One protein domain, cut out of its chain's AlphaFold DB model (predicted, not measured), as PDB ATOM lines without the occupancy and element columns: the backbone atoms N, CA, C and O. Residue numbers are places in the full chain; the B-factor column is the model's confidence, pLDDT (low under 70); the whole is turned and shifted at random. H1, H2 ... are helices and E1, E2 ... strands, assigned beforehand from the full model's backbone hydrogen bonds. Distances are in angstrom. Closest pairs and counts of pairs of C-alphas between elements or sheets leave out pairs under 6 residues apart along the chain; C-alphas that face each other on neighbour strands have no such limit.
ATOM      1  N   TRP A  15     189.732 179.737 143.769       96.44
ATOM      2  CA  TRP A  15     189.191 178.588 143.069       96.44
ATOM      3  C   TRP A  15     189.829 178.484 141.691       96.44
ATOM      4  O   TRP A  15     189.848 179.450 140.923       96.44
ATOM      5  N   ALA A  16     190.344 177.302 141.378       96.44
ATOM      6  CA  ALA A  16     190.762 176.945 140.035       96.44
ATOM      7  C   ALA A  16     189.575 176.335 139.293       96.44
ATOM      8  O   ALA A  16     189.068 175.289 139.692       96.44
ATOM      9  N   ILE A  17     189.140 176.995 138.224       95.38
ATOM     10  CA  ILE A  17     188.069 176.540 137.342       95.38
ATOM     11  C   ILE A  17     188.716 175.812 136.169       95.38
ATOM     12  O   ILE A  17     189.384 176.434 135.343       95.38
ATOM     13  N   ILE A  18     188.534 174.497 136.121       94.69
ATOM     14  CA  ILE A  18     189.171 173.593 135.165       94.69
ATOM     15  C   ILE A  18     188.128 173.178 134.130       94.69
ATOM     16  O   ILE A  18     187.130 172.533 134.460       94.69
ATOM     17  N   THR A  19     188.354 173.525 132.870       94.31
ATOM     18  CA  THR A  19     187.456 173.212 131.748       94.31
ATOM     19  C   THR A  19     188.229 172.531 130.622       94.31
ATOM     20  O   THR A  19     189.377 172.906 130.392       94.31
ATOM     21  N   PRO A  20     187.656 171.548 129.904       94.44
ATOM     22  CA  PRO A  20     188.333 170.932 128.762       94.44
ATOM     23  C   PRO A  20     188.731 171.982 127.718       94.44
ATOM     24  O   PRO A  20     187.924 172.846 127.389       94.44
ATOM     25  N   ASP A  21     189.950 171.893 127.180       94.75
ATOM     26  CA  ASP A  21     190.387 172.733 126.054       94.75
ATOM     27  C   ASP A  21     189.634 172.355 124.770       94.75
ATOM     28  O   ASP A  21     189.211 173.204 123.989       94.75
ATOM     29  N   LYS A  22     189.406 171.047 124.594       89.19
ATOM     30  CA  LYS A  22     188.543 170.476 123.557       89.19
ATOM     31  C   LYS A  22     187.563 169.476 124.166       89.19
ATOM     32  O   LYS A  22     187.884 168.734 125.097       89.19
ATOM     33  N   GLY A  23     186.365 169.411 123.589       85.88
ATOM     34  CA  GLY A  23     185.280 168.554 124.066       85.88
ATOM     35  C   GLY A  23     184.463 169.185 125.197       85.88
ATOM     36  O   GLY A  23     184.611 170.357 125.516       85.88
ATOM     37  N   LYS A  24     183.540 168.404 125.778       85.50
ATOM     38  CA  LYS A  24     182.458 168.948 126.625       85.50
ATOM     39  C   LYS A  24     182.573 168.655 128.122       85.50
ATOM     40  O   LYS A  24     181.909 169.319 128.908       85.50
ATOM     41  N   PHE A  25     183.352 167.652 128.529       90.00
ATOM     42  CA  PHE A  25     183.340 167.149 129.909       90.00
ATOM     43  C   PHE A  25     184.735 166.817 130.435       90.00
ATOM     44  O   PHE A  25     185.556 166.270 129.690       90.00
ATOM     45  N   VAL A  26     184.949 167.075 131.726       90.88
ATOM     46  CA  VAL A  26     186.084 166.568 132.508       90.88
ATOM     47  C   VAL A  26     185.842 165.088 132.804       90.88
ATOM     48  O   VAL A  26     184.724 164.703 133.165       90.88
ATOM     49  N   THR A  27     186.846 164.233 132.595       90.81
ATOM     50  CA  THR A  27     186.693 162.788 132.823       90.81
ATOM     51  C   THR A  27     186.806 162.459 134.312       90.81
ATOM     52  O   THR A  27     187.452 163.168 135.081       90.81
ATOM     53  N   LYS A  28     186.192 161.351 134.744       90.00
ATOM     54  CA  LYS A  28     186.379 160.855 136.117       90.00
ATOM     55  C   LYS A  28     187.834 160.514 136.422       90.00
ATOM     56  O   LYS A  28     188.263 160.677 137.559       90.00
ATOM     57  N   HIS A  29     188.543 159.984 135.427       91.31
ATOM     58  CA  HIS A  29     189.955 159.658 135.545       91.31
ATOM     59  C   HIS A  29     190.763 160.919 135.866       91.31
ATOM     60  O   HIS A  29     191.496 160.933 136.849       91.31
ATOM     61  N   ASP A  30     190.525 162.009 135.135       93.44
ATOM     62  CA  ASP A  30     191.278 163.248 135.315       93.44
ATOM     63  C   ASP A  30     190.931 163.948 136.635       93.44
ATOM     64  O   ASP A  30     191.829 164.425 137.319       93.44
ATOM     65  N   ILE A  31     189.665 163.911 137.075       92.25
ATOM     66  CA  ILE A  31     189.275 164.392 138.418       92.25
ATOM     67  C   ILE A  31     190.038 163.630 139.515       92.25
ATOM     68  O   ILE A  31     190.594 164.241 140.428       92.25
ATOM     69  N   LYS A  32     190.139 162.298 139.396       91.38
ATOM     70  CA  LYS A  32     190.946 161.487 140.321       91.38
ATOM     71  C   LYS A  32     192.434 161.822 140.229       91.38
ATOM     72  O   LYS A  32     193.120 161.836 141.250       91.38
ATOM     73  N   ALA A  33     192.945 162.107 139.032       93.38
ATOM     74  CA  ALA A  33     194.328 162.531 138.851       93.38
ATOM     75  C   ALA A  33     194.597 163.851 139.594       93.38
ATOM     76  O   ALA A  33     195.584 163.939 140.328       93.38
ATOM     77  N   PHE A  34     193.678 164.819 139.522       92.00
ATOM     78  CA  PHE A  34     193.737 166.063 140.301       92.00
ATOM     79  C   PHE A  34     193.666 165.853 141.822       92.00
ATOM     80  O   PHE A  34     194.034 166.749 142.574       92.00
ATOM     81  N   GLY A  35     193.299 164.652 142.277       89.12
ATOM     82  CA  GLY A  35     193.258 164.287 143.692       89.12
ATOM     83  C   GLY A  35     191.883 164.452 144.332       89.12
ATOM     84  O   GLY A  35     191.806 164.449 145.556       89.12
ATOM     85  N   ASP A  36     190.819 164.576 143.533       87.12
ATOM     86  CA  ASP A  36     189.446 164.706 144.024       87.12
ATOM     87  C   ASP A  36     188.569 163.504 143.617       87.12
ATOM     88  O   ASP A  36     188.944 162.645 142.811       87.12
ATOM     89  N   ILE A  37     187.372 163.420 144.191       81.75
ATOM     90  CA  ILE A  37     186.401 162.360 143.960       81.75
ATOM     91  C   ILE A  37     185.312 162.868 143.014       81.75
ATOM     92  O   ILE A  37     184.502 163.738 143.329       81.75
ATOM     93  N   ALA A  38     185.229 162.254 141.834       74.31
ATOM     94  CA  ALA A  38     184.144 162.513 140.898       74.31
ATOM     95  C   ALA A  38     182.834 161.847 141.356       74.31
ATOM     96  O   ALA A  38     182.591 160.672 141.061       74.31
ATOM     97  N   LEU A  39     181.961 162.619 142.011       68.00
ATOM     98  CA  LEU A  39     180.619 162.163 142.401       68.00
ATOM     99  C   LEU A  39     179.696 161.918 141.190       68.00
ATOM    100  O   LEU A  39     178.822 161.059 141.241       68.00
ATOM    101  N   PHE A  40     179.924 162.611 140.066       69.38
ATOM    102  CA  PHE A  40     179.089 162.517 138.863       69.38
ATOM    103  C   PHE A  40     179.900 162.174 137.607       69.38
ATOM    104  O   PHE A  40     181.079 162.503 137.486       69.38
ATOM    105  N   ASN A  41     179.261 161.504 136.641       61.84
ATOM    106  CA  ASN A  41     179.940 160.968 135.451       61.84
ATOM    107  C   ASN A  41     180.244 162.017 134.368       61.84
ATOM    108  O   ASN A  41     181.010 161.718 133.455       61.84
ATOM    109  N   ARG A  42     179.607 163.195 134.400       68.44
ATOM    110  CA  ARG A  42     179.650 164.175 133.297       68.44
ATOM    111  C   ARG A  42     179.584 165.612 133.811       68.44
ATOM    112  O   ARG A  42     178.558 166.274 133.664       68.44
ATOM    113  N   ASN A  43     180.684 166.100 134.375       78.62
ATOM    114  CA  ASN A  43     180.808 167.512 134.735       78.62
ATOM    115  C   ASN A  43     181.482 168.274 133.590       78.62
ATOM    116  O   ASN A  43     182.508 167.840 133.065       78.62
ATOM    117  N   LYS A  44     180.897 169.403 133.165       87.56
ATOM    118  CA  LYS A  44     181.494 170.251 132.112       87.56
ATOM    119  C   LYS A  44     182.755 170.978 132.587       87.56
ATOM    120  O   LYS A  44     183.541 171.447 131.773       87.56
ATOM    121  N   TYR A  45     182.941 171.042 133.899       90.31
ATOM    122  CA  TYR A  45     184.063 171.674 134.568       90.31
ATOM    123  C   TYR A  45     184.376 170.944 135.874       90.31
ATOM    124  O   TYR A  45     183.563 170.161 136.369       90.31
ATOM    125  N   HIS A  46     185.542 171.218 136.431       91.62
ATOM    126  CA  HIS A  46     185.924 170.825 137.777       91.62
ATOM    127  C   HIS A  46     186.451 172.057 138.519       91.62
ATOM    128  O   HIS A  46     187.013 172.954 137.895       91.62
ATOM    129  N   CYS A  47     186.236 172.117 139.830       91.75
ATOM    130  CA  CYS A  47     186.682 173.223 140.665       91.75
ATOM    131  C   CYS A  47     187.528 172.694 141.808       91.75
ATOM    132  O   CYS A  47     187.115 171.756 142.481       91.75
ATOM    133  N   MET A  48     188.656 173.346 142.059       94.31
ATOM    134  CA  MET A  48     189.517 173.042 143.199       94.31
ATOM    135  C   MET A  48     189.761 174.302 144.021       94.31
ATOM    136  O   MET A  48     190.033 175.366 143.458       94.31
ATOM    137  N   PHE A  49     189.676 174.176 145.343       93.75
ATOM    138  CA  PHE A  49     189.961 175.261 146.275       93.75
ATOM    139  C   PHE A  49     191.440 175.285 146.668       93.75
ATOM    140  O   PHE A  49     192.041 174.250 146.948       93.75
ATOM    141  N   PHE A  50     192.000 176.487 146.762       93.81
ATOM    142  CA  PHE A  50     193.356 176.741 147.229       93.81
ATOM    143  C   PHE A  50     193.382 177.938 148.185       93.81
ATOM    144  O   PHE A  50     192.668 178.928 148.005       93.81
ATOM    145  N   GLY A  51     194.287 177.894 149.166       92.19
ATOM    146  CA  GLY A  51     194.490 179.001 150.108       92.19
ATOM    147  C   GLY A  51     194.990 180.294 149.445       92.19
ATOM    148  O   GLY A  51     194.790 181.378 149.988       92.19
ATOM    149  N   SER A  52     195.607 180.196 148.262       93.12
ATOM    150  CA  SER A  52     196.044 181.341 147.457       93.12
ATOM    151  C   SER A  52     196.158 181.007 145.963       93.12
ATOM    152  O   SER A  52     196.309 179.843 145.575       93.12
ATOM    153  N   LYS A  53     196.191 182.041 145.112       93.94
ATOM    154  CA  LYS A  53     196.476 181.888 143.674       93.94
ATOM    155  C   LYS A  53     197.872 181.315 143.423       93.94
ATOM    156  O   LYS A  53     198.041 180.518 142.508       93.94
ATOM    157  N   HIS A  54     198.857 181.686 144.241       94.75
ATOM    158  CA  HIS A  54     200.224 181.182 144.107       94.75
ATOM    159  C   HIS A  54     200.284 179.665 144.321       94.75
ATOM    160  O   HIS A  54     200.794 178.960 143.458       94.75
ATOM    161  N   SER A  55     199.663 179.157 145.393       95.00
ATOM    162  CA  SER A  55     199.574 177.710 145.644       95.00
ATOM    163  C   SER A  55     198.829 176.959 144.537       95.00
ATOM    164  O   SER A  55     199.205 175.842 144.200       95.00
ATOM    165  N   ALA A  56     197.799 177.573 143.941       95.88
ATOM    166  CA  ALA A  56     197.084 176.969 142.821       95.88
ATOM    167  C   ALA A  56     197.983 176.852 141.581       95.88
ATOM    168  O   ALA A  56     198.071 175.792 140.967       95.88
ATOM    169  N   ILE A  57     198.689 177.930 141.225       96.00
ATOM    170  CA  ILE A  57     199.622 177.938 140.092       96.00
ATOM    171  C   ILE A  57     200.746 176.924 140.310       96.00
ATOM    172  O   ILE A  57     201.079 176.194 139.379       96.00
ATOM    173  N   ASP A  58     201.318 176.873 141.512       96.81
ATOM    174  CA  ASP A  58     202.396 175.944 141.842       96.81
ATOM    175  C   ASP A  58     201.944 174.480 141.721       96.81
ATOM    176  O   ASP A  58     202.620 173.677 141.077       96.81
ATOM    177  N   PHE A  59     200.741 174.153 142.207       96.25
ATOM    178  CA  PHE A  59     200.141 172.830 142.023       96.25
ATOM    179  C   PHE A  59     200.071 172.426 140.543       96.25
ATOM    180  O   PHE A  59     200.553 171.357 140.175       96.25
ATOM    181  N   PHE A  60     199.509 173.278 139.678       95.81
ATOM    182  CA  PHE A  60     199.347 172.943 138.259       95.81
ATOM    183  C   PHE A  60     200.664 172.948 137.478       95.81
ATOM    184  O   PHE A  60     200.818 172.146 136.562       95.81
ATOM    185  N   LYS A  61     201.632 173.801 137.837       94.19
ATOM    186  CA  LYS A  61     202.972 173.785 137.224       94.19
ATOM    187  C   LYS A  61     203.742 172.504 137.545       94.19
ATOM    188  O   LYS A  61     204.477 172.005 136.696       94.19
ATOM    189  N   ASN A  62     203.556 171.970 138.750       95.00
ATOM    190  CA  ASN A  62     204.199 170.738 139.204       95.00
ATOM    191  C   ASN A  62     203.348 169.483 138.951       95.00
ATOM    192  O   ASN A  62     203.742 168.379 139.329       95.00
ATOM    193  N   PHE A  63     202.193 169.612 138.295       94.88
ATOM    194  CA  PHE A  63     201.321 168.486 137.993       94.88
ATOM    195  C   PHE A  63     201.940 167.588 136.908       94.88
ATOM    196  O   PHE A  63     202.157 168.013 135.775       94.88
ATOM    197  N   ARG A  64     202.233 166.328 137.257       92.31
ATOM    198  CA  ARG A  64     202.886 165.343 136.364       92.31
ATOM    199  C   ARG A  64     202.062 164.088 136.093       92.31
ATOM    200  O   ARG A  64     202.526 163.193 135.391       92.31
ATOM    201  N   LYS A  65     200.869 163.974 136.676       94.00
ATOM    202  CA  LYS A  65     200.042 162.780 136.486       94.00
ATOM    203  C   LYS A  65     199.491 162.749 135.065       94.00
ATOM    204  O   LYS A  65     199.148 163.784 134.499       94.00
ATOM    205  N   LYS A  66     199.381 161.541 134.514       94.38
ATOM    206  CA  LYS A  66     198.768 161.321 133.207       94.38
ATOM    207  C   LYS A  66     197.283 161.674 133.278       94.38
ATOM    208  O   LYS A  66     196.594 161.224 134.191       94.38
ATOM    209  N   ILE A  67     196.820 162.451 132.308       94.25
ATOM    210  CA  ILE A  67     195.416 162.816 132.118       94.25
ATOM    211  C   ILE A  67     195.001 162.525 130.679       94.25
ATOM    212  O   ILE A  67     195.841 162.443 129.785       94.25
ATOM    213  N   ASP A  68     193.706 162.321 130.466       92.56
ATOM    214  CA  ASP A  68     193.140 161.921 129.177       92.56
ATOM    215  C   ASP A  68     193.017 163.102 128.208       92.56
ATOM    216  O   ASP A  68     192.914 162.914 126.993       92.56
ATOM    217  N   LYS A  69     192.932 164.325 128.743       94.38
ATOM    218  CA  LYS A  69     192.630 165.534 127.976       94.38
ATOM    219  C   LYS A  69     193.505 166.706 128.383       94.38
ATOM    220  O   LYS A  69     193.963 166.807 129.515       94.38
ATOM    221  N   LYS A  70     193.605 167.657 127.456       95.81
ATOM    222  CA  LYS A  70     194.080 169.006 127.737       95.81
ATOM    223  C   LYS A  70     192.958 169.856 128.331       95.81
ATOM    224  O   LYS A  70     191.815 169.814 127.864       95.81
ATOM    225  N   TYR A  71     193.294 170.650 129.333       96.25
ATOM    226  CA  TYR A  71     192.400 171.529 130.067       96.25
ATOM    227  C   TYR A  71     192.936 172.955 130.102       96.25
ATOM    228  O   TYR A  71     194.142 173.202 130.094       96.25
ATOM    229  N   GLN A  72     191.995 173.885 130.180       96.38
ATOM    230  CA  GLN A  72     192.195 175.278 130.529       96.38
ATOM    231  C   GLN A  72     191.866 175.461 132.007       96.38
ATOM    232  O   GLN A  72     190.833 174.984 132.481       96.38
ATOM    233  N   VAL A  73     192.718 176.191 132.714       96.81
ATOM    234  CA  VAL A  73     192.534 176.558 134.112       96.81
ATOM    235  C   VAL A  73     192.503 178.075 134.210       96.81
ATOM    236  O   VAL A  73     193.446 178.753 133.799       96.81
ATOM    237  N   ARG A  74     191.413 178.606 134.764       96.38
ATOM    238  CA  ARG A  74     191.281 180.023 135.134       96.38
ATOM    239  C   ARG A  74     191.075 180.136 136.634       96.38
ATOM    240  O   ARG A  74     190.520 179.237 137.260       96.38
ATOM    241  N   PHE A  75     191.496 181.255 137.211       96.31
ATOM    242  CA  PHE A  75     191.466 181.456 138.658       96.31
ATOM    243  C   PHE A  75     190.503 182.573 139.043       96.31
ATOM    244  O   PHE A  75     190.589 183.680 138.508       96.31
ATOM    245  N   ILE A  76     189.640 182.300 140.018       95.94
ATOM    246  CA  ILE A  76     188.747 183.285 140.643       95.94
ATOM    247  C   ILE A  76     188.923 183.276 142.154       95.94
ATOM    248  O   ILE A  76     189.445 182.315 142.715       95.94
ATOM    249  N   THR A  77     188.481 184.331 142.825       96.06
ATOM    250  CA  THR A  77     188.440 184.349 144.289       96.06
ATOM    251  C   THR A  77     187.236 183.579 144.824       96.06
ATOM    252  O   THR A  77     186.256 183.348 144.113       96.06
ATOM    253  N   ASP A  78     187.276 183.216 146.101       93.38
ATOM    254  CA  ASP A  78     186.125 182.625 146.788       93.38
ATOM    255  C   ASP A  78     184.905 183.559 146.794       93.38
ATOM    256  O   ASP A  78     183.787 183.133 146.506       93.38
ATOM    257  N   LYS A  79     185.128 184.871 146.958       93.94
ATOM    258  CA  LYS A  79     184.062 185.870 146.813       93.94
ATOM    259  C   LYS A  79     183.390 185.803 145.436       93.94
ATOM    260  O   LYS A  79     182.165 185.857 145.364       93.94
ATOM    261  N   GLN A  80     184.169 185.688 144.357       94.19
ATOM    262  CA  GLN A  80     183.633 185.557 142.996       94.19
ATOM    263  C   GLN A  80     182.895 184.227 142.800       94.19
ATOM    264  O   GLN A  80     181.862 184.206 142.134       94.19
ATOM    265  N   ALA A  81     183.383 183.135 143.398       92.06
ATOM    266  CA  ALA A  81     182.704 181.842 143.367       92.06
ATOM    267  C   ALA A  81     181.319 181.915 144.034       92.06
ATOM    268  O   ALA A  81     180.341 181.455 143.453       92.06
ATOM    269  N   GLY A  82     181.203 182.592 145.183       90.19
ATOM    270  CA  GLY A  82     179.919 182.828 145.857       90.19
ATOM    271  C   GLY A  82     178.954 183.754 145.098       90.19
ATOM    272  O   GLY A  82     177.767 183.796 145.408       90.19
ATOM    273  N   MET A  83     179.442 184.489 144.097       91.88
ATOM    274  CA  MET A  83     178.631 185.329 143.206       91.88
ATOM    275  C   MET A  83     178.248 184.620 141.899       91.88
ATOM    276  O   MET A  83     177.540 185.204 141.073       91.88
ATOM    277  N   ALA A  84     178.735 183.397 141.675       90.69
ATOM    278  CA  ALA A  84     178.481 182.661 140.449       90.69
ATOM    279  C   ALA A  84     176.990 182.342 140.309       90.69
ATOM    280  O   ALA A  84     176.350 181.826 141.226       90.69
ATOM    281  N   LYS A  85     176.434 182.622 139.130       86.56
ATOM    282  CA  LYS A  85     175.056 182.239 138.811       86.56
ATOM    283  C   LYS A  85     175.052 180.842 138.213       86.56
ATOM    284  O   LYS A  85     175.923 180.515 137.403       86.56
ATOM    285  N   ALA A  86     174.073 180.027 138.599       80.00
ATOM    286  CA  ALA A  86     173.915 178.690 138.044       80.00
ATOM    287  C   ALA A  86     173.871 178.752 136.510       80.00
ATOM    288  O   ALA A  86     173.154 179.568 135.929       80.00
ATOM    289  N   GLY A  87     174.657 177.896 135.858       72.88
ATOM    290  CA  GLY A  87     174.571 177.714 134.417       72.88
ATOM    291  C   GLY A  87     173.259 177.016 134.066       72.88
ATOM    292  O   GLY A  87     172.835 176.086 134.757       72.88
ATOM    293  N   VAL A  88     172.614 177.433 132.981       69.06
ATOM    294  CA  VAL A  88     171.411 176.757 132.476       69.06
ATOM    295  C   VAL A  88     171.808 175.360 131.965       69.06
ATOM    296  O   VAL A  88     172.896 175.172 131.434       69.06
ATOM    297  N   ASN A  89     170.966 174.335 132.139       63.78
ATOM    298  CA  ASN A  89     171.194 172.989 131.572       63.78
ATOM    299  C   ASN A  89     172.543 172.324 131.940       63.78
ATOM    300  O   ASN A  89     173.229 171.740 131.089       63.78
ATOM    301  N   ARG A  90     172.927 172.377 133.228       61.47
ATOM    302  CA  ARG A  90     174.197 171.815 133.749       61.47
ATOM    303  C   ARG A  90     175.429 172.411 133.053       61.47
ATOM    304  O   ARG A  90     176.407 171.710 132.778       61.47
ATOM    305  N   GLU A  91     175.342 173.681 132.668       73.50
ATOM    306  CA  GLU A  91     176.469 174.444 132.142       73.50
ATOM    307  C   GLU A  91     177.451 174.872 133.219       73.50
ATOM    308  O   GLU A  91     177.167 174.792 134.416       73.50
ATOM    309  N   LEU A  92     178.640 175.273 132.764       81.19
ATOM    310  CA  LEU A  92     179.578 176.014 133.590       81.19
ATOM    311  C   LEU A  92     178.804 177.184 134.224       81.19
ATOM    312  O   LEU A  92     178.141 177.919 133.486       81.19
ATOM    313  N   PRO A  93     178.836 177.350 135.558       84.25
ATOM    314  CA  PRO A  93     178.290 178.531 136.194       84.25
ATOM    315  C   PRO A  93     178.841 179.786 135.533       84.25
ATOM    316  O   PRO A  93     180.004 179.832 135.125       84.25
ATOM    317  N   ASN A  94     178.012 180.817 135.443       88.00
ATOM    318  CA  ASN A  94     178.483 182.107 134.979       88.00
ATOM    319  C   ASN A  94     179.289 182.755 136.109       88.00
ATOM    320  O   ASN A  94     178.737 183.431 136.984       88.00
ATOM    321  N   PHE A  95     180.587 182.462 136.129       89.38
ATOM    322  CA  PHE A  95     181.530 183.051 137.064       89.38
ATOM    323  C   PHE A  95     181.840 184.492 136.637       89.38
ATOM    324  O   PHE A  95     182.135 184.726 135.462       89.38
ATOM    325  N   PRO A  96     181.832 185.462 137.566       91.19
ATOM    326  CA  PRO A  96     182.092 186.864 137.260       91.19
ATOM    327  C   PRO A  96     183.597 187.117 137.087       91.19
ATOM    328  O   PRO A  96     184.222 187.800 137.901       91.19
ATOM    329  N   PHE A  97     184.198 186.526 136.052       91.38
ATOM    330  CA  PHE A  97     185.596 186.754 135.704       91.38
ATOM    331  C   PHE A  97     185.831 188.225 135.351       91.38
ATOM    332  O   PHE A  97     185.034 188.861 134.662       91.38
ATOM    333  N   THR A  98     186.974 188.757 135.769       93.56
ATOM    334  CA  THR A  98     187.495 190.007 135.209       93.56
ATOM    335  C   THR A  98     188.093 189.750 133.826       93.56
ATOM    336  O   THR A  98     188.494 188.626 133.518       93.56
ATOM    337  N   LYS A  99     188.239 190.801 133.005       94.38
ATOM    338  CA  LYS A  99     188.901 190.703 131.691       94.38
ATOM    339  C   LYS A  99     190.282 190.040 131.791       94.38
ATOM    340  O   LYS A  99     190.565 189.091 131.071       94.38
ATOM    341  N   LYS A 100     191.081 190.456 132.778       94.44
ATOM    342  CA  LYS A 100     192.395 189.869 133.057       94.44
ATOM    343  C   LYS A 100     192.316 188.367 133.354       94.44
ATOM    344  O   LYS A 100     193.127 187.608 132.847       94.44
ATOM    345  N   GLN A 101     191.339 187.913 134.141       93.81
ATOM    346  CA  GLN A 101     191.185 186.484 134.456       93.81
ATOM    347  C   GLN A 101     190.717 185.645 133.257       93.81
ATOM    348  O   GLN A 101     191.002 184.452 133.208       93.81
ATOM    349  N   LEU A 102     189.989 186.242 132.307       92.62
ATOM    350  CA  LEU A 102     189.612 185.562 131.065       92.62
ATOM    351  C   LEU A 102     190.831 185.302 130.173       92.62
ATOM    352  O   LEU A 102     190.898 184.241 129.549       92.62
ATOM    353  N   GLU A 103     191.770 186.249 130.160       94.44
ATOM    354  CA  GLU A 103     193.027 186.206 129.404       94.44
ATOM    355  C   GLU A 103     194.101 185.342 130.098       94.44
ATOM    356  O   GLU A 103     194.865 184.647 129.433       94.44
ATOM    357  N   GLU A 104     194.138 185.325 131.435       94.25
ATOM    358  CA  GLU A 104     195.059 184.508 132.237       94.25
ATOM    359  C   GLU A 104     194.628 183.032 132.284       94.25
ATOM    360  O   GLU A 104     194.102 182.535 133.285       94.25
ATOM    361  N   VAL A 105     194.882 182.318 131.187       95.56
ATOM    362  CA  VAL A 105     194.600 180.885 131.057       95.56
ATOM    363  C   VAL A 105     195.876 180.069 131.225       95.56
ATOM    364  O   VAL A 105     196.838 180.235 130.478       95.56
ATOM    365  N   LEU A 106     195.869 179.143 132.182       96.38
ATOM    366  CA  LEU A 106     196.896 178.111 132.301       96.38
ATOM    367  C   LEU A 106     196.424 176.841 131.590       96.38
ATOM    368  O   LEU A 106     195.290 176.411 131.781       96.38
ATOM    369  N   PHE A 107     197.292 176.219 130.798       95.31
ATOM    370  CA  PHE A 107     196.986 174.959 130.123       95.31
ATOM    371  C   PHE A 107     197.702 173.795 130.805       95.31
ATOM    372  O   PHE A 107     198.891 173.891 131.102       95.31
ATOM    373  N   ILE A 108     196.982 172.693 131.007       94.00
ATOM    374  CA  ILE A 108     197.512 171.417 131.511       94.00
ATOM    375  C   ILE A 108     197.027 170.295 130.591       94.00
ATOM    376  O   ILE A 108     195.888 170.358 130.137       94.00
ATOM    377  N   GLY A 109     197.850 169.303 130.264       82.19
ATOM    378  CA  GLY A 109     197.502 168.282 129.265       82.19
ATOM    379  C   GLY A 109     198.712 167.652 128.627       82.19
ATOM    380  O   GLY A 109     199.649 168.425 128.331       82.19
TER     381      GLY A 109
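What this domain is: This is residues 15 to 109 of the 109 residues of an uncharacterized protein of Prevotella disiens DNF00882 (UniProt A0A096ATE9). A strongly twisted sheet of four strands has H2 packed over one face and small H3 over the opposite face; short H1 and H4 sit at its margins, and a long loop, residues 83 to 98, swings wide between H3 and H4. The printed part has 95 residues, with four named helices and four strands in the order E1 H1 E2 H2 E3 H3 H4 E4; the sheet runs E2 E1 E3 E4, all antiparallel. The class is mixed, helices and strands, with under half of the residues in named elements. The whole is compact, radius of gyration of the C-alphas 12.7 A, spanning 32 by 31 by 22 A.

How they stand to each other: Inner strands E1, residues 15 to 20, and E3, residues 71 to 77, are antiparallel at 157 degrees, with N 17 and O 74 within hydrogen-bond range at 2.8 A. Edge strand E2, residues 46 to 50, neighbours E1, with N 18 and O 46 at 2.8 A; edge strand E4, residues 106 to 108, neighbours E3, with N 73 and O 106 at 2.7 A. H2, residues 53 to 61, has a height over the sheet of 7.4 A and is only just over E1, with 3 C-alphas on it; C-alphas 50 and 56 are the closest of E2 and H2, 5.8 A. E2, H2 and E3 form a split strand-helix-strand unit, two strands running the same way with E1 between them, its crossover right-handed. H3, residues 78 to 82, is over E1 on the opposite face, height 9.9 A. H1, residues 28 to 34, and H4, residues 99 to 103, only graze the sheet. Every helix has its O i to N i+4 pairs within hydrogen-bond range.

Where its parts are: E1 begins at C-alpha 15 (189.191, 178.588, 143.069) and is 16.2 A long; E2 measures 13.4 A, H2 12.2 A and E3 19.6 A. E4 ends at C-alpha 108 (197.512, 171.417, 131.511).

The domain as a whole: The farthest C-alphas, Asn 62 and Val 88, are 34.0 A apart. The printed part has no cut; links H1 to E2 and H3 to H4 are long. Confidence is under 70 at residues 39 to 42 and 88 to 90.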